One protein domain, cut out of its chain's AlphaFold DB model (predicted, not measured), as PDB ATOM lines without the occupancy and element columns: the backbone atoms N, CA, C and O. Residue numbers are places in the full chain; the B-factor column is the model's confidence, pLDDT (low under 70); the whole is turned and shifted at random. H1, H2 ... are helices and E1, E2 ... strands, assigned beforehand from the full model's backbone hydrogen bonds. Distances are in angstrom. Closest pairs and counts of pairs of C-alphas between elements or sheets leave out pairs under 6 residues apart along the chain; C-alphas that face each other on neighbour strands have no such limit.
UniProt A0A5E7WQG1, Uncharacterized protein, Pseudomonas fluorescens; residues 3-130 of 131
ATOM      1  N   ALA A   3      29.472   6.388  34.631       91.81
ATOM      2  CA  ALA A   3      28.163   5.808  34.338       91.81
ATOM      3  C   ALA A   3      27.859   5.874  32.831       91.81
ATOM      4  O   ALA A   3      28.374   6.757  32.135       91.81
ATOM      5  N   SER A   4      27.043   4.949  32.328       91.06
ATOM      6  CA  SER A   4      26.535   4.967  30.952       91.06
ATOM      7  C   SER A   4      25.149   4.333  30.829       91.06
ATOM      8  O   SER A   4      24.758   3.504  31.645       91.06
ATOM      9  N   GLY A   5      24.392   4.720  29.800       87.62
ATOM     10  CA  GLY A   5      23.099   4.104  29.470       87.62
ATOM     11  C   GLY A   5      21.909   4.647  30.267       87.62
ATOM     12  O   GLY A   5      20.802   4.135  30.131       87.62
ATOM     13  N   GLY A   6      22.108   5.686  31.084       84.00
ATOM     14  CA  GLY A   6      21.056   6.279  31.909       84.00
ATOM     15  C   GLY A   6      21.516   7.543  32.635       84.00
ATOM     16  O   GLY A   6      22.696   7.722  32.914       84.00
ATOM     17  N   THR A   7      20.578   8.437  32.951       82.69
ATOM     18  CA  THR A   7      20.862   9.755  33.557       82.69
ATOM     19  C   THR A   7      20.759   9.759  35.083       82.69
ATOM     20  O   THR A   7      20.947  10.803  35.718       82.69
ATOM     21  N   HIS A   8      20.464   8.607  35.689       88.44
ATOM     22  CA  HIS A   8      20.441   8.473  37.137       88.44
ATOM     23  C   HIS A   8      21.869   8.603  37.693       88.44
ATOM     24  O   HIS A   8      22.798   8.000  37.151       88.44
ATOM     25  N   PRO A   9      22.074   9.391  38.762       91.00
ATOM     26  CA  PRO A   9      23.375   9.502  39.403       91.00
ATOM     27  C   PRO A   9      23.836   8.158  39.968       91.00
ATOM     28  O   PRO A   9      23.028   7.386  40.486       91.00
ATOM     29  N   VAL A  10      25.141   7.909  39.889       94.38
ATOM     30  CA  VAL A  10      25.815   6.731  40.445       94.38
ATOM     31  C   VAL A  10      26.880   7.206  41.422       94.38
ATOM     32  O   VAL A  10      27.806   7.915  41.032       94.38
ATOM     33  N   GLU A  11      26.748   6.830  42.688       95.88
ATOM     34  CA  GLU A  11      27.804   6.991  43.679       95.88
ATOM     35  C   GLU A  11      28.803   5.843  43.548       95.88
ATOM     36  O   GLU A  11      28.416   4.674  43.520       95.88
ATOM     37  N   PHE A  12      30.084   6.194  43.458       96.94
ATOM     38  CA  PHE A  12      31.179   5.240  43.489       96.94
ATOM     39  C   PHE A  12      31.889   5.298  44.834       96.94
ATOM     40  O   PHE A  12      32.252   6.372  45.325       96.94
ATOM     41  N   SER A  13      32.144   4.119  45.383       97.31
ATOM     42  CA  SER A  13      33.008   3.930  46.538       97.31
ATOM     43  C   SER A  13      34.049   2.856  46.254       97.31
ATOM     44  O   SER A  13      33.839   1.986  45.404       97.31
ATOM     45  N   ILE A  14      35.193   2.935  46.927       97.31
ATOM     46  CA  ILE A  14      36.306   2.007  46.728       97.31
ATOM     47  C   ILE A  14      36.847   1.479  48.045       97.31
ATOM     48  O   ILE A  14      36.661   2.079  49.102       97.31
ATOM     49  N   ARG A  15      37.564   0.364  47.961       96.31
ATOM     50  CA  ARG A  15      38.413  -0.126  49.037       96.31
ATOM     51  C   ARG A  15      39.697  -0.690  48.448       96.31
ATOM     52  O   ARG A  15      39.661  -1.544  47.559       96.31
ATOM     53  N   ARG A  16      40.831  -0.202  48.942       94.56
ATOM     54  CA  ARG A  16      42.158  -0.751  48.647       94.56
ATOM     55  C   ARG A  16      42.487  -1.829  49.672       94.56
ATOM     56  O   ARG A  16      42.061  -1.747  50.821       94.56
ATOM     57  N   ALA A  17      43.262  -2.831  49.264       91.12
ATOM     58  CA  ALA A  17      43.633  -3.951  50.129       91.12
ATOM     59  C   ALA A  17      44.288  -3.527  51.459       91.12
ATOM     60  O   ALA A  17      44.071  -4.180  52.476       91.12
ATOM     61  N   ASP A  18      45.047  -2.429  51.447       88.06
ATOM     62  CA  ASP A  18      45.781  -1.936  52.615       88.06
ATOM     63  C   ASP A  18      45.055  -0.809  53.366       88.06
ATOM     64  O   ASP A  18      45.643  -0.196  54.261       88.06
ATOM     65  N   ASP A  19      43.796  -0.507  53.021       87.00
ATOM     66  CA  ASP A  19      43.034   0.496  53.761       87.00
ATOM     67  C   ASP A  19      42.810  -0.002  55.209       87.00
ATOM     68  O   ASP A  19      42.236  -1.076  55.424       87.00
ATOM     69  N   PRO A  20      43.241   0.759  56.238       85.75
ATOM     70  CA  PRO A  20      43.053   0.358  57.633       85.75
ATOM     71  C   PRO A  20      41.582   0.449  58.066       85.75
ATOM     72  O   PRO A  20      41.167  -0.244  59.000       85.75
ATOM     73  N   ASP A  21      40.787   1.299  57.402       87.50
ATOM     74  CA  ASP A  21      39.334   1.337  57.554       87.50
ATOM     75  C   ASP A  21      38.705   0.248  56.677       87.50
ATOM     76  O   ASP A  21      38.974   0.142  55.484       87.50
ATOM     77  N   ARG A  22      37.835  -0.571  57.274       83.50
ATOM     78  CA  ARG A  22      37.125  -1.630  56.546       83.50
ATOM     79  C   ARG A  22      35.956  -1.104  55.714       83.50
ATOM     80  O   ARG A  22      35.431  -1.862  54.893       83.50
ATOM     81  N   ARG A  23      35.516   0.134  55.962       91.31
ATOM     82  CA  ARG A  23      34.454   0.811  55.209       91.31
ATOM     83  C   ARG A  23      34.994   1.290  53.867       91.31
ATOM     84  O   ARG A  23      36.152   1.671  53.765       91.31
ATOM     85  N   MET A  24      34.134   1.293  52.852       94.00
ATOM     86  CA  MET A  24      34.503   1.825  51.543       94.00
ATOM     87  C   MET A  24      34.596   3.356  51.590       94.00
ATOM     88  O   MET A  24      33.744   4.025  52.178       94.00
ATOM     89  N   GLU A  25      35.624   3.904  50.951       94.50
ATOM     90  CA  GLU A  25      35.811   5.336  50.732       94.50
ATOM     91  C   GLU A  25      34.866   5.808  49.622       94.50
ATOM     92  O   GLU A  25      34.929   5.301  48.502       94.50
ATOM     93  N   VAL A  26      34.006   6.792  49.897       94.38
ATOM     94  CA  VAL A  26      33.146   7.404  48.872       94.38
ATOM     95  C   VAL A  26      33.966   8.385  48.037       94.38
ATOM     96  O   VAL A  26      34.426   9.404  48.547       94.38
ATOM     97  N   LEU A  27      34.103   8.108  46.738       91.25
ATOM     98  CA  LEU A  27      34.845   8.962  45.803       91.25
ATOM     99  C   LEU A  27      33.989  10.074  45.203       91.25
ATOM    100  O   LEU A  27      34.500  11.126  44.823       91.25
ATOM    101  N   GLY A  28      32.684   9.832  45.091       89.69
ATOM    102  CA  GLY A  28      31.721  10.818  44.623       89.69
ATOM    103  C   GLY A  28      30.691  10.249  43.663       89.69
ATOM    104  O   GLY A  28      30.608   9.045  43.422       89.69
ATOM    105  N   THR A  29      29.889  11.155  43.113       90.31
ATOM    106  CA  THR A  29      28.749  10.825  42.263       90.31
ATOM    107  C   THR A  29      29.008  11.240  40.821       90.31
ATOM    108  O   THR A  29      29.361  12.391  40.539       90.31
ATOM    109  N   VAL A  30      28.778  10.314  39.895       89.00
ATOM    110  CA  VAL A  30      28.858  10.561  38.455       89.00
ATOM    111  C   VAL A  30      27.491  10.437  37.799       89.00
ATOM    112  O   VAL A  30      26.593   9.778  38.317       89.00
ATOM    113  N   VAL A  31      27.327  11.077  36.648       86.69
ATOM    114  CA  VAL A  31      26.131  10.967  35.804       86.69
ATOM    115  C   VAL A  31      26.597  10.737  34.374       86.69
ATOM    116  O   VAL A  31      27.612  11.310  33.971       86.69
ATOM    117  N   ASP A  32      25.872   9.924  33.607       83.75
ATOM    118  CA  ASP A  32      26.131   9.804  32.173       83.75
ATOM    119  C   ASP A  32      25.941  11.172  31.503       83.75
ATOM    120  O   ASP A  32      24.860  11.764  31.536       83.75
ATOM    121  N   SER A  33      27.007  11.695  30.902       67.94
ATOM    122  CA  SER A  33      26.974  12.980  30.206       67.94
ATOM    123  C   SER A  33      26.326  12.886  28.819       67.94
ATOM    124  O   SER A  33      26.201  13.909  28.143       67.94
ATOM    125  N   GLY A  34      25.970  11.681  28.348       62.84
ATOM    126  CA  GLY A  34      25.488  11.434  26.983       62.84
ATOM    127  C   GLY A  34      26.554  11.688  25.910       62.84
ATOM    128  O   GLY A  34      26.305  11.513  24.717       62.84
ATOM    129  N   ARG A  35      27.760  12.097  26.316       55.56
ATOM    130  CA  ARG A  35      28.919  12.280  25.451       55.56
ATOM    131  C   ARG A  35      29.747  11.004  25.530       55.56
ATOM    132  O   ARG A  35      30.378  10.717  26.546       55.56
ATOM    133  N   GLY A  36      29.724  10.210  24.458       53.03
ATOM    134  CA  GLY A  36      30.620   9.061  24.311       53.03
ATOM    135  C   GLY A  36      32.087   9.459  24.527       53.03
ATOM    136  O   GLY A  36      32.430  10.616  24.306       53.03
ATOM    137  N   HIS A  37      32.914   8.504  24.984       47.00
ATOM    138  CA  HIS A  37      34.371   8.587  25.232       47.00
ATOM    139  C   HIS A  37      34.990   9.986  25.095       47.00
ATOM    140  O   HIS A  37      35.748  10.262  24.164       47.00
ATOM    141  N   VAL A  38      34.697  10.879  26.041       47.12
ATOM    142  CA  VAL A  38      35.441  12.131  26.154       47.12
ATOM    143  C   VAL A  38      36.697  11.809  26.953       47.12
ATOM    144  O   VAL A  38      36.693  11.857  28.180       47.12
ATOM    145  N   PHE A  39      37.780  11.444  26.260       50.56
ATOM    146  CA  PHE A  39      39.133  11.455  26.831       50.56
ATOM    147  C   PHE A  39      39.487  12.921  27.160       50.56
ATOM    148  O   PHE A  39      40.036  13.666  26.349       50.56
ATOM    149  N   GLY A  40      39.032  13.369  28.331       44.09
ATOM    150  CA  GLY A  40      38.763  14.764  28.675       44.09
ATOM    151  C   GLY A  40      39.949  15.587  29.158       44.09
ATOM    152  O   GLY A  40      39.810  16.316  30.136       44.09
ATOM    153  N   TRP A  41      41.081  15.575  28.451       48.31
ATOM    154  CA  TRP A  41      42.026  16.683  28.638       48.31
ATOM    155  C   TRP A  41      41.503  17.998  28.012       48.31
ATOM    156  O   TRP A  41      41.904  19.065  28.461       48.31
ATOM    157  N   ILE A  42      40.539  17.953  27.068       44.12
ATOM    158  CA  ILE A  42      40.014  19.154  26.365       44.12
ATOM    159  C   ILE A  42      38.624  19.637  26.846       44.12
ATOM    160  O   ILE A  42      38.301  20.810  26.688       44.12
ATOM    161  N   ALA A  43      37.795  18.824  27.511       41.88
ATOM    162  CA  ALA A  43      36.460  19.275  27.966       41.88
ATOM    163  C   ALA A  43      36.460  20.010  29.328       41.88
ATOM    164  O   ALA A  43      35.414  20.447  29.815       41.88
ATOM    165  N   LYS A  44      37.640  20.171  29.941       47.31
ATOM    166  CA  LYS A  44      37.830  20.512  31.359       47.31
ATOM    167  C   LYS A  44      37.344  21.911  31.776       47.31
ATOM    168  O   LYS A  44      37.296  22.181  32.967       47.31
ATOM    169  N   LEU A  45      36.967  22.800  30.855       45.81
ATOM    170  CA  LEU A  45      36.601  24.182  31.212       45.81
ATOM    171  C   LEU A  45      35.086  24.433  31.293       45.81
ATOM    172  O   LEU A  45      34.636  25.059  32.248       45.81
ATOM    173  N   ASN A  46      34.279  23.896  30.374       42.06
ATOM    174  CA  ASN A  46      32.822  24.123  30.398       42.06
ATOM    175  C   ASN A  46      32.057  23.108  31.262       42.06
ATOM    176  O   ASN A  46      31.006  23.437  31.817       42.06
ATOM    177  N   GLU A  47      32.568  21.881  31.395       48.12
ATOM    178  CA  GLU A  47      31.933  20.858  32.235       48.12
ATOM    179  C   GLU A  47      32.201  21.113  33.724       48.12
ATOM    180  O   GLU A  47      31.275  21.029  34.519       48.12
ATOM    181  N   VAL A  48      33.404  21.563  34.105       49.25
ATOM    182  CA  VAL A  48      33.755  21.851  35.511       49.25
ATOM    183  C   VAL A  48      32.898  22.969  36.117       49.25
ATOM    184  O   VAL A  48      32.519  22.869  37.281       49.25
ATOM    185  N   ALA A  49      32.509  23.984  35.339       47.16
ATOM    186  CA  ALA A  49      31.630  25.055  35.819       47.16
ATOM    187  C   ALA A  49      30.202  24.556  36.147       47.16
ATOM    188  O   ALA A  49      29.625  24.928  37.172       47.16
ATOM    189  N   ASN A  50      29.647  23.655  35.329       45.19
ATOM    190  CA  ASN A  50      28.342  23.036  35.594       45.19
ATOM    191  C   ASN A  50      28.431  21.945  36.681       45.19
ATOM    192  O   ASN A  50      27.567  21.863  37.557       45.19
ATOM    193  N   SER A  51      29.507  21.152  36.691       48.50
ATOM    194  CA  SER A  51      29.762  20.093  37.673       48.50
ATOM    195  C   SER A  51      30.031  20.628  39.080       48.50
ATOM    196  O   SER A  51      29.577  20.012  40.040       48.50
ATOM    197  N   ALA A  52      30.692  21.781  39.234       48.56
ATOM    198  CA  ALA A  52      30.914  22.416  40.539       48.56
ATOM    199  C   ALA A  52      29.616  22.953  41.166       48.56
ATOM    200  O   ALA A  52      29.487  22.984  42.389       48.56
ATOM    201  N   THR A  53      28.633  23.310  40.337       49.41
ATOM    202  CA  THR A  53      27.345  23.852  40.793       49.41
ATOM    203  C   THR A  53      26.367  22.745  41.227       49.41
ATOM    204  O   THR A  53      25.543  22.972  42.109       49.41
ATOM    205  N   VAL A  54      26.474  21.523  40.671       51.34
ATOM    206  CA  VAL A  54      25.545  20.392  40.943       51.34
ATOM    207  C   VAL A  54      26.238  19.146  41.539       51.34
ATOM    208  O   VAL A  54      25.576  18.151  41.824       51.34
ATOM    209  N   LYS A  55      27.563  19.174  41.754       54.44
ATOM    210  CA  LYS A  55      28.401  18.043  42.227       54.44
ATOM    211  C   LYS A  55      28.231  16.747  41.415       54.44
ATOM    212  O   LYS A  55      28.262  15.651  41.967       54.44
ATOM    213  N   ARG A  56      28.023  16.864  40.101       60.16
ATOM    214  CA  ARG A  56      27.864  15.727  39.177       60.16
ATOM    215  C   ARG A  56      29.015  15.735  38.186       60.16
ATOM    216  O   ARG A  56      29.072  16.605  37.313       60.16
ATOM    217  N   PHE A  57      29.943  14.801  38.355       67.25
ATOM    218  CA  PHE A  57      31.131  14.694  37.514       67.25
ATOM    219  C   PHE A  57      30.887  13.696  36.372       67.25
ATOM    220  O   PHE A  57      30.198  12.700  36.581       67.25
ATOM    221  N   PRO A  58      31.435  13.916  35.165       75.31
ATOM    222  CA  PRO A  58      31.336  12.928  34.085       75.31
ATOM    223  C   PRO A  58      32.095  11.632  34.424       75.31
ATOM    224  O   PRO A  58      31.759  10.557  33.929       75.31
ATOM    225  N   GLN A  59      33.111  11.731  35.286       83.81
ATOM    226  CA  GLN A  59      33.876  10.610  35.817       83.81
ATOM    227  C   GLN A  59      34.533  10.981  37.153       83.81
ATOM    228  O   GLN A  59      34.767  12.160  37.421       83.81
ATOM    229  N   VAL A  60      34.876   9.971  37.952       90.00
ATOM    230  CA  VAL A  60      35.778  10.093  39.110       90.00
ATOM    231  C   VAL A  60      36.968   9.149  38.956       90.00
ATOM    232  O   VAL A  60      36.870   8.097  38.312       90.00
ATOM    233  N   GLU A  61      38.100   9.534  39.529       91.06
ATOM    234  CA  GLU A  61      39.381   8.839  39.414       91.06
ATOM    235  C   GLU A  61      39.914   8.513  40.808       91.06
ATOM    236  O   GLU A  61      39.704   9.269  41.753       91.06
ATOM    237  N   ALA A  62      40.609   7.386  40.928       92.44
ATOM    238  CA  ALA A  62      41.321   6.999  42.134       92.44
ATOM    239  C   ALA A  62      42.617   6.291  41.753       92.44
ATOM    240  O   ALA A  62      42.702   5.664  40.695       92.44
ATOM    241  N   GLN A  63      43.614   6.399  42.624       92.19
ATOM    242  CA  GLN A  63      44.839   5.618  42.507       92.19
ATOM    243  C   GLN A  63      44.591   4.215  43.063       92.19
ATOM    244  O   GLN A  63      43.950   4.059  44.106       92.19
ATOM    245  N   ALA A  64      45.103   3.213  42.357       91.56
ATOM    246  CA  ALA A  64      45.044   1.820  42.764       91.56
ATOM    247  C   ALA A  64      46.463   1.256  42.835       91.56
ATOM    248  O   ALA A  64      47.286   1.523  41.955       91.56
ATOM    249  N   ASP A  65      46.742   0.481  43.878       93.75
ATOM    250  CA  ASP A  65      48.033  -0.174  44.037       93.75
ATOM    251  C   ASP A  65      48.131  -1.376  43.108       93.75
ATOM    252  O   ASP A  65      47.291  -2.278  43.144       93.75
ATOM    253  N   ALA A  66      49.180  -1.398  42.291       94.56
ATOM    254  CA  ALA A  66      49.459  -2.533  41.428       94.56
ATOM    255  C   ALA A  66      49.626  -3.821  42.246       94.56
ATOM    256  O   ALA A  66      50.199  -3.810  43.338       94.56
ATOM    257  N   ASP A  67      49.176  -4.929  41.666       95.94
ATOM    258  CA  ASP A  67      49.318  -6.283  42.196       95.94
ATOM    259  C   ASP A  67      48.555  -6.517  43.522       95.94
ATOM    260  O   ASP A  67      48.796  -7.507  44.215       95.94
ATOM    261  N   LYS A  68      47.606  -5.632  43.876       96.06
ATOM    262  CA  LYS A  68      46.752  -5.748  45.071       96.06
ATOM    263  C   LYS A  68      45.262  -5.691  44.726       96.06
ATOM    264  O   LYS A  68      44.884  -4.949  43.826       96.06
ATOM    265  N   PRO A  69      44.387  -6.416  45.444       96.25
ATOM    266  CA  PRO A  69      42.949  -6.309  45.234       96.25
ATOM    267  C   PRO A  69      42.443  -4.868  45.377       96.25
ATOM    268  O   PRO A  69      42.734  -4.178  46.356       96.25
ATOM    269  N   PHE A  70      41.651  -4.446  44.398       96.44
ATOM    270  CA  PHE A  70      40.970  -3.165  44.360       96.44
ATOM    271  C   PHE A  70      39.475  -3.416  44.185       96.44
ATOM    272  O   PHE A  70      39.035  -3.994  43.188       96.44
ATOM    273  N   GLU A  71      38.699  -3.018  45.182       97.38
ATOM    274  CA  GLU A  71      37.254  -3.201  45.207       97.38
ATOM    275  C   GLU A  71      36.557  -1.891  44.876       97.38
ATOM    276  O   GLU A  71      36.905  -0.835  45.409       97.38
ATOM    277  N   VAL A  72      35.555  -1.965  44.006       97.75
ATOM    278  CA  VAL A  72      34.753  -0.821  43.578       97.75
ATOM    279  C   VAL A  72      33.284  -1.169  43.706       97.75
ATOM    280  O   VAL A  72      32.833  -2.182  43.168       97.75
ATOM    281  N   SER A  73      32.534  -0.309  44.384       98.06
ATOM    282  CA  SER A  73      31.086  -0.408  44.493       98.06
ATOM    283  C   SER A  73      30.425   0.779  43.807       98.06
ATOM    284  O   SER A  73      30.767   1.931  44.082       98.06
ATOM    285  N   GLY A  74      29.493   0.492  42.904       97.50
ATOM    286  CA  GLY A  74      28.634   1.471  42.256       97.50
ATOM    287  C   GLY A  74      27.198   1.321  42.743       97.50
ATOM    288  O   GLY A  74      26.656   0.213  42.770       97.50
ATOM    289  N   TYR A  75      26.560   2.428  43.115       97.12
ATOM    290  CA  TYR A  75      25.168   2.433  43.554       97.12
ATOM    291  C   TYR A  75      24.421   3.639  42.996       97.12
ATOM    292  O   TYR A  75      24.834   4.787  43.163       97.12
ATOM    293  N   SER A  76      23.297   3.378  42.332       94.81
ATOM    294  CA  SER A  76      22.404   4.415  41.836       94.81
ATOM    295  C   SER A  76      21.181   4.533  42.734       94.81
ATOM    296  O   SER A  76      20.491   3.546  42.984       94.81
ATOM    297  N   ASN A  77      20.898   5.747  43.202       91.06
ATOM    298  CA  ASN A  77      19.701   6.070  43.970       91.06
ATOM    299  C   ASN A  77      19.217   7.469  43.578       91.06
ATOM    300  O   ASN A  77      19.975   8.441  43.628       91.06
ATOM    301  N   SER A  78      17.956   7.585  43.167       84.62
ATOM    302  CA  SER A  78      17.364   8.879  42.825       84.62
ATOM    303  C   SER A  78      15.858   8.916  43.057       84.62
ATOM    304  O   SER A  78      15.162   7.910  42.943       84.62
ATOM    305  N   ARG A  79      15.335  10.107  43.363       84.62
ATOM    306  CA  ARG A  79      13.887  10.338  43.421       84.62
ATOM    307  C   ARG A  79      13.323  10.421  42.004       84.62
ATOM    308  O   ARG A  79      13.845  11.177  41.188       84.62
ATOM    309  N   VAL A  80      12.244   9.689  41.749       82.06
ATOM    310  CA  VAL A  80      11.503   9.678  40.478       82.06
ATOM    311  C   VAL A  80      10.018   9.935  40.736       82.06
ATOM    312  O   VAL A  80       9.543   9.835  41.870       82.06
ATOM    313  N   THR A  81       9.258  10.268  39.694       80.62
ATOM    314  CA  THR A  81       7.798  10.379  39.806       80.62
ATOM    315  C   THR A  81       7.227   9.020  40.208       80.62
ATOM    316  O   THR A  81       7.330   8.062  39.451       80.62
ATOM    317  N   GLY A  82       6.652   8.930  41.410       82.50
ATOM    318  CA  GLY A  82       6.087   7.688  41.950       82.50
ATOM    319  C   GLY A  82       6.974   6.929  42.943       82.50
ATOM    320  O   GLY A  82       6.532   5.902  43.447       82.50
ATOM    321  N   GLY A  83       8.175   7.419  43.284       87.25
ATOM    322  CA  GLY A  83       8.973   6.807  44.351       87.25
ATOM    323  C   GLY A  83      10.476   7.069  44.281       87.25
ATOM    324  O   GLY A  83      10.939   8.147  43.907       87.25
ATOM    325  N   ILE A  84      11.246   6.063  44.694       86.62
ATOM    326  CA  ILE A  84      12.708   6.060  44.652       86.62
ATOM    327  C   ILE A  84      13.132   4.985  43.655       86.62
ATOM    328  O   ILE A  84      12.741   3.830  43.788       86.62
ATOM    329  N   TYR A  85      13.931   5.377  42.669       86.94
ATOM    330  CA  TYR A  85      14.629   4.451  41.791       86.94
ATOM    331  C   TYR A  85      15.958   4.059  42.432       86.94
ATOM    332  O   TYR A  85      16.710   4.933  42.879       86.94
ATOM    333  N   THR A  86      16.260   2.763  42.441       93.12
ATOM    334  CA  THR A  86      17.535   2.230  42.920       93.12
ATOM    335  C   THR A  86      18.083   1.187  41.960       93.12
ATOM    336  O   THR A  86      17.320   0.350  41.484       93.12
ATOM    337  N   CYS A  87      19.398   1.179  41.752       94.50
ATOM    338  CA  CYS A  87      20.085   0.092  41.069       94.50
ATOM    339  C   CYS A  87      21.450  -0.182  41.711       94.50
ATOM    340  O   CYS A  87      22.225   0.746  41.954       94.50
ATOM    341  N   GLY A  88      21.732  -1.451  42.004       94.62
ATOM    342  CA  GLY A  88      22.865  -1.864  42.831       94.62
ATOM    343  C   GLY A  88      22.529  -1.912  44.335       94.62
ATOM    344  O   GLY A  88      21.350  -1.920  44.695       94.62
ATOM    345  N   PRO A  89      23.542  -1.933  45.223       95.00
ATOM    346  CA  PRO A  89      24.965  -1.758  44.927       95.00
ATOM    347  C   PRO A  89      25.544  -2.926  44.120       95.00
ATOM    348  O   PRO A  89      25.269  -4.088  44.408       95.00
ATOM    349  N   LEU A  90      26.358  -2.613  43.114       97.31
ATOM    350  CA  LEU A  90      27.144  -3.590  42.362       97.31
ATOM    351  C   LEU A  90      28.589  -3.490  42.812       97.31
ATOM    352  O   LEU A  90      29.150  -2.398  42.816       97.31
ATOM    353  N   THR A  91      29.184  -4.617  43.184       96.94
ATOM    354  CA  THR A  91      30.556  -4.656  43.694       96.94
ATOM    355  C   THR A  91      31.419  -5.494  42.773       96.94
ATOM    356  O   THR A  91      31.042  -6.601  42.395       96.94
ATOM    357  N   THR A  92      32.586  -4.962  42.427       97.44
ATOM    358  CA  THR A  92      33.564  -5.632  41.577       97.44
ATOM    359  C   THR A  92      34.932  -5.551  42.229       97.44
ATOM    360  O   THR A  92      35.355  -4.473  42.643       97.44
ATOM    361  N   VAL A  93      35.631  -6.681  42.297       97.19
ATOM    362  CA  VAL A  93      37.010  -6.758  42.784       97.19
ATOM    363  C   VAL A  93      37.895  -7.158  41.618       97.19
ATOM    364  O   VAL A  93      37.596  -8.107  40.905       97.19
ATOM    365  N   PHE A  94      38.991  -6.441  41.411       97.38
ATOM    366  CA  PHE A  94      39.995  -6.811  40.419       97.38
ATOM    367  C   PHE A  94      41.392  -6.476  40.935       97.38
ATOM    368  O   PHE A  94      41.546  -5.730  41.899       97.38
ATOM    369  N   THR A  95      42.418  -7.050  40.314       97.62
ATOM    370  CA  THR A  95      43.817  -6.763  40.655       97.62
ATOM    371  C   THR A  95      44.432  -5.959  39.510       97.62
ATOM    372  O   THR A  95      44.614  -6.518  38.426       97.62
ATOM    373  N   PRO A  96      44.695  -4.654  39.688       96.44
ATOM    374  CA  PRO A  96      45.307  -3.836  38.662       96.44
ATOM    375  C   PRO A  96      46.783  -4.206  38.495       96.44
ATOM    376  O   PRO A  96      47.495  -4.460  39.463       96.44
ATOM    377  N   GLU A  97      47.260  -4.206  37.259       96.44
ATOM    378  CA  GLU A  97      48.660  -4.447  36.928       96.44
ATOM    379  C   GLU A  97      49.436  -3.125  36.872       96.44
ATOM    380  O   GLU A  97      48.899  -2.050  36.581       96.44
ATOM    381  N   ARG A  98      50.748  -3.205  37.113       95.19
ATOM    382  CA  ARG A  98      51.639  -2.040  37.092       95.19
ATOM    383  C   ARG A  98      51.614  -1.330  35.736       95.19
ATOM    384  O   ARG A  98      51.833  -1.943  34.697       95.19
ATOM    385  N   GLY A  99      51.420  -0.012  35.771       92.94
ATOM    386  CA  GLY A  99      51.437   0.841  34.578       92.94
ATOM    387  C   GLY A  99      50.165   0.774  33.727       92.94
ATOM    388  O   GLY A  99      50.147   1.361  32.646       92.94
ATOM    389  N   LYS A 100      49.117   0.086  34.196       95.06
ATOM    390  CA  LYS A 100      47.828   0.014  33.507       95.06
ATOM    391  C   LYS A 100      46.816   1.019  34.046       95.06
ATOM    392  O   LYS A 100      46.883   1.443  35.198       95.06
ATOM    393  N   VAL A 101      45.863   1.382  33.193       94.12
ATOM    394  CA  VAL A 101      44.740   2.268  33.522       94.12
ATOM    395  C   VAL A 101      43.436   1.520  33.296       94.12
ATOM    396  O   VAL A 101      43.223   0.936  32.233       94.12
ATOM    397  N   TYR A 102      42.548   1.576  34.286       95.62
ATOM    398  CA  TYR A 102      41.282   0.854  34.267       95.62
ATOM    399  C   TYR A 102      40.085   1.804  34.310       95.62
ATOM    400  O   TYR A 102      40.037   2.754  35.093       95.62
ATOM    401  N   GLN A 103      39.079   1.508  33.496       95.62
ATOM    402  CA  GLN A 103      37.777   2.151  33.528       95.62
ATOM    403  C   GLN A 103      36.759   1.196  34.141       95.62
ATOM    404  O   GLN A 103      36.344   0.234  33.500       95.62
ATOM    405  N   VAL A 104      36.311   1.508  35.355       96.75
ATOM    406  CA  VAL A 104      35.084   0.922  35.903       96.75
ATOM    407  C   VAL A 104      33.887   1.683  35.342       96.75
ATOM    408  O   VAL A 104      33.822   2.914  35.451       96.75
ATOM    409  N   GLU A 105      32.969   0.959  34.719       95.62
ATOM    410  CA  GLU A 105      31.784   1.490  34.060       95.62
ATOM    411  C   GLU A 105      30.531   0.848  34.656       95.62
ATOM    412  O   GLU A 105      30.351  -0.365  34.577       95.62
ATOM    413  N   PHE A 106      29.683   1.680  35.262       96.19
ATOM    414  CA  PHE A 106      28.350   1.297  35.716       96.19
ATOM    415  C   PHE A 106      27.366   1.560  34.578       96.19
ATOM    416  O   PHE A 106      27.134   2.712  34.202       96.19
ATOM    417  N   GLN A 107      26.823   0.497  34.006       95.19
ATOM    418  CA  GLN A 107      25.991   0.549  32.818       95.19
ATOM    419  C   GLN A 107      24.537   0.256  33.181       95.19
ATOM    420  O   GLN A 107      24.227  -0.806  33.711       95.19
ATOM    421  N   PHE A 108      23.637   1.177  32.855       92.31
ATOM    422  CA  PHE A 108      22.201   0.921  32.883       92.31
ATOM    423  C   PHE A 108      21.797   0.147  31.617       92.31
ATOM    424  O   PHE A 108      22.185   0.504  30.502       92.31
ATOM    425  N   SER A 109      21.019  -0.917  31.791       87.75
ATOM    426  CA  SER A 109      20.520  -1.796  30.732       87.75
ATOM    427  C   SER A 109      19.035  -2.076  30.972       87.75
ATOM    428  O   SER A 109      18.653  -3.023  31.663       87.75
ATOM    429  N   GLY A 110      18.183  -1.191  30.449       81.50
ATOM    430  CA  GLY A 110      16.747  -1.219  30.729       81.50
ATOM    431  C   GLY A 110      16.466  -0.996  32.217       81.50
ATOM    432  O   GLY A 110      16.837   0.036  32.770       81.50
ATOM    433  N   GLU A 111      15.818  -1.969  32.859       80.62
ATOM    434  CA  GLU A 111      15.526  -1.941  34.302       80.62
ATOM    435  C   GLU A 111      16.674  -2.476  35.173       80.62
ATOM    436  O   GLU A 111      16.622  -2.377  36.398       80.62
ATOM    437  N   HIS A 112      17.724  -3.027  34.559       90.00
ATOM    438  CA  HIS A 112      18.877  -3.584  35.260       90.00
ATOM    439  C   HIS A 112      20.096  -2.666  35.161       90.00
ATOM    440  O   HIS A 112      20.167  -1.758  34.331       90.00
ATOM    441  N   CYS A 113      21.085  -2.927  36.007       95.06
ATOM    442  CA  CYS A 113      22.408  -2.335  35.906       95.06
ATOM    443  C   CYS A 113      23.469  -3.420  35.987       95.06
ATOM    444  O   CYS A 113      23.294  -4.445  36.647       95.06
ATOM    445  N   GLU A 114      24.588  -3.146  35.335       95.94
ATOM    446  CA  GLU A 114      25.785  -3.969  35.344       95.94
ATOM    447  C   GLU A 114      26.995  -3.096  35.677       95.94
ATOM    448  O   GLU A 114      26.984  -1.881  35.465       95.94
ATOM    449  N   GLN A 115      28.052  -3.712  36.197       97.06
ATOM    450  CA  GLN A 115      29.319  -3.038  36.439       97.06
ATOM    451  C   GLN A 115      30.432  -3.828  35.767       97.06
ATOM    452  O   GLN A 115      30.631  -5.006  36.059       97.06
ATOM    453  N   HIS A 116      31.161  -3.158  34.880       96.56
ATOM    454  CA  HIS A 116      32.241  -3.748  34.100       96.56
ATOM    455  C   HIS A 116      33.545  -3.012  34.362       96.56
ATOM    456  O   HIS A 116      33.565  -1.790  34.515       96.56
ATOM    457  N   VAL A 117      34.648  -3.753  34.374       97.38
ATOM    458  CA  VAL A 117      35.993  -3.182  34.461       97.38
ATOM    459  C   VAL A 117      36.682  -3.394  33.129       97.38
ATOM    460  O   VAL A 117      36.739  -4.510  32.616       97.38
ATOM    461  N   TYR A 118      37.223  -2.324  32.567       96.38
ATOM    462  CA  TYR A 118      37.953  -2.374  31.314       96.38
ATOM    463  C   TYR A 118      39.384  -1.882  31.487       96.38
ATOM    464  O   TYR A 118      39.601  -0.822  32.063       96.38
ATOM    465  N   ASP A 119      40.349  -2.602  30.926       95.62
ATOM    466  CA  ASP A 119      41.687  -2.075  30.666       95.62
ATOM    467  C   ASP A 119      41.593  -1.100  29.483       95.62
ATOM    468  O   ASP A 119      41.155  -1.468  28.386       95.62
ATOM    469  N   VAL A 120      41.955   0.156  29.743       94.81
ATOM    470  CA  VAL A 120      41.940   1.279  28.791       94.81
ATOM    471  C   VAL A 120      43.327   1.912  28.648       94.81
ATOM    472  O   VAL A 120      43.454   3.064  28.237       94.81
ATOM    473  N   THR A 121      44.380   1.163  28.995       90.50
ATOM    474  CA  THR A 121      45.773   1.633  28.945       90.50
ATOM    475  C   THR A 121      46.163   2.097  27.542       90.50
ATOM    476  O   THR A 121      46.838   3.112  27.380       90.50
ATOM    477  N   GLN A 122      45.722   1.368  26.513       89.69
ATOM    478  CA  GLN A 122      45.934   1.755  25.121       89.69
ATOM    479  C   GLN A 122      44.772   2.631  24.625       89.69
ATOM    480  O   GLN A 122      43.612   2.215  24.709       89.69
ATOM    481  N   PRO A 123      45.046   3.814  24.045       83.25
ATOM    482  CA  PRO A 123      43.999   4.668  23.498       83.25
ATOM    483  C   PRO A 123      43.136   3.920  22.475       83.25
ATOM    484  O   PRO A 123      43.659   3.261  21.578       83.25
ATOM    485  N   ARG A 124      41.809   4.070  22.575       81.38
ATOM    486  CA  ARG A 124      40.797   3.425  21.706       81.38
ATOM    487  C   ARG A 124      40.703   1.899  21.819       81.38
ATOM    488  O   ARG A 124      39.918   1.306  21.085       81.38
ATOM    489  N   GLN A 125      41.441   1.272  22.729       87.75
ATOM    490  CA  GLN A 125      41.224  -0.122  23.090       87.75
ATOM    491  C   GLN A 125      40.523  -0.188  24.438       87.75
ATOM    492  O   GLN A 125      40.790   0.601  25.343       87.75
ATOM    493  N   ARG A 126      39.580  -1.121  24.542       92.69
ATOM    494  CA  ARG A 126      38.827  -1.366  25.763       92.69
ATOM    495  C   ARG A 126      38.682  -2.871  25.931       92.69
ATOM    496  O   ARG A 126      37.866  -3.487  25.248       92.69
ATOM    497  N   THR A 127      39.485  -3.449  26.815       94.81
ATOM    498  CA  THR A 127      39.519  -4.900  27.039       94.81
ATOM    499  C   THR A 127      38.819  -5.217  28.348       94.81
ATOM    500  O   THR A 127      39.203  -4.686  29.384       94.81
ATOM    501  N   LEU A 128      37.783  -6.060  28.311       96.25
ATOM    502  CA  LEU A 128      37.073  -6.475  29.523       96.25
ATOM    503  C   LEU A 128      38.028  -7.235  30.450       96.25
ATOM    504  O   LEU A 128      38.627  -8.237  30.053       96.25
ATOM    505  N   VAL A 129      38.154  -6.754  31.681       95.56
ATOM    506  CA  VAL A 129      38.877  -7.426  32.756       95.56
ATOM    507  C   VAL A 129      37.921  -8.420  33.392       95.56
ATOM    508  O   VAL A 129      36.804  -8.063  33.761       95.56
ATOM    509  N   LYS A 130      38.354  -9.675  33.510       83.50
ATOM    510  CA  LYS A 130      37.612 -10.661  34.294       83.50
ATOM    511  C   LYS A 130      37.783 -10.313  35.767       83.50
ATOM    512  O   LYS A 130      38.912 -10.281  36.256       83.50
TER     513      LYS A 130
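Overview. This is residues 3 to 130 of the 131 residues of an uncharacterized protein of Pseudomonas fluorescens (UniProt A0A5E7WQG1). Two sheets lie face to face as a sandwich: a twisted sheet of four strands, E2, E1, E3 and E4, is covered on one face by the hairpin of E5 and E6, its strands turned by 35 degrees against those of the larger sheet. Short stretches near the two ends of the printed part, residues 3 to 4 and 127 to 128, pair along E5 and E6, while the helix H1, held between two long links, lies off the sandwich, and residues 41 to 46 just before and into it stick out. The printed part has 128 residues with one named helix and six named strands, in the order E1 E2 H1 E3 E4 E5 E6, and both sheets, E2 - E1 - E3 - E4 and E5 - E6, are antiparallel. The class is mostly strand, though under half of the residues are in named elements. The whole is compact, with a radius of gyration of the C-alphas of 15.0 A and spans of 44 by 35 by 27 A.

Arrangement. From the first printed residue, residues 3 to 4 pair in parallel with residues 106 to 107 of E5, residues 102 to 109. E1, residues 10 to 16, and E2, residues 25 to 30, form a hairpin at 152 degrees, with N 10 and O 30 2.8 A apart, within hydrogen-bond range. H1, residues 46 to 54, is not on the sheet, and it is apart from E1 and E5. In H1, 3 of 5 O i to N i+4 pairs are within hydrogen-bond range. E3, residues 70 to 80, is the antiparallel neighbour of E1 at 160 degrees; N 13 and O 73 are 2.9 A apart. E3 and E4, residues 83 to 94, form a hairpin at 172 degrees, with N 72 and O 92 at 2.9 A. E2 and E4 are the edge strands. The link from E4 to E5 leads from the one sheet to the other; E4 and E5 are near each other, with 6 pairs of C-alphas within 10 A. E5 and E6, residues 112 to 119, form a hairpin at 159 degrees, with N 105 and O 116 at 2.8 A. Between the sheets, the closest C-alphas of E4 and E6 are those of Cys 87 and Cys 113, 6.2 A apart, and those of E3 and E5 are Gly 74 and Phe 106, 6.5 A apart. Residues 118 to 119 of E6 pair antiparallel with residues 127 to 128.

Along the chain. E1 begins with C-alpha 10 at (25.815, 6.731, 40.445) and is 19.8 A long from Val 10 to Arg 16. E2, Glu 25 to Val 30, is 15.0 A long, and H1, Asn 46 to Val 54, is 13.3 A long. E3, Phe 70 to Val 80, is 32.4 A long. E4, Gly 83 to Phe 94, is the longest strand by residues, at 34.1 A, and begins with C-alpha 83 at (8.973, 6.807, 44.351). E5, Tyr 102 to Ser 109, is 21.2 A long; E6, His 112 to Asp 119, is 23.3 A long and ends with C-alpha 119 at (41.687, -2.075, 30.666).

Size, cuts and confidence. The two C-alphas farthest apart are those of Gly 82 and Arg 98, 46.8 A. The printed part, residues 3 to 130, has no cut, and its first and last C-alphas are 19.0 A apart. The links E2 to H1 and H1 to E3 are long, with 15 residues each; E3 to E4 and E5 to E6 are tight. Mean pLDDT of the printed part is 83.8, and the model's confidence is low, under 70, at residues 33 to 57; the mean of H1 is 48.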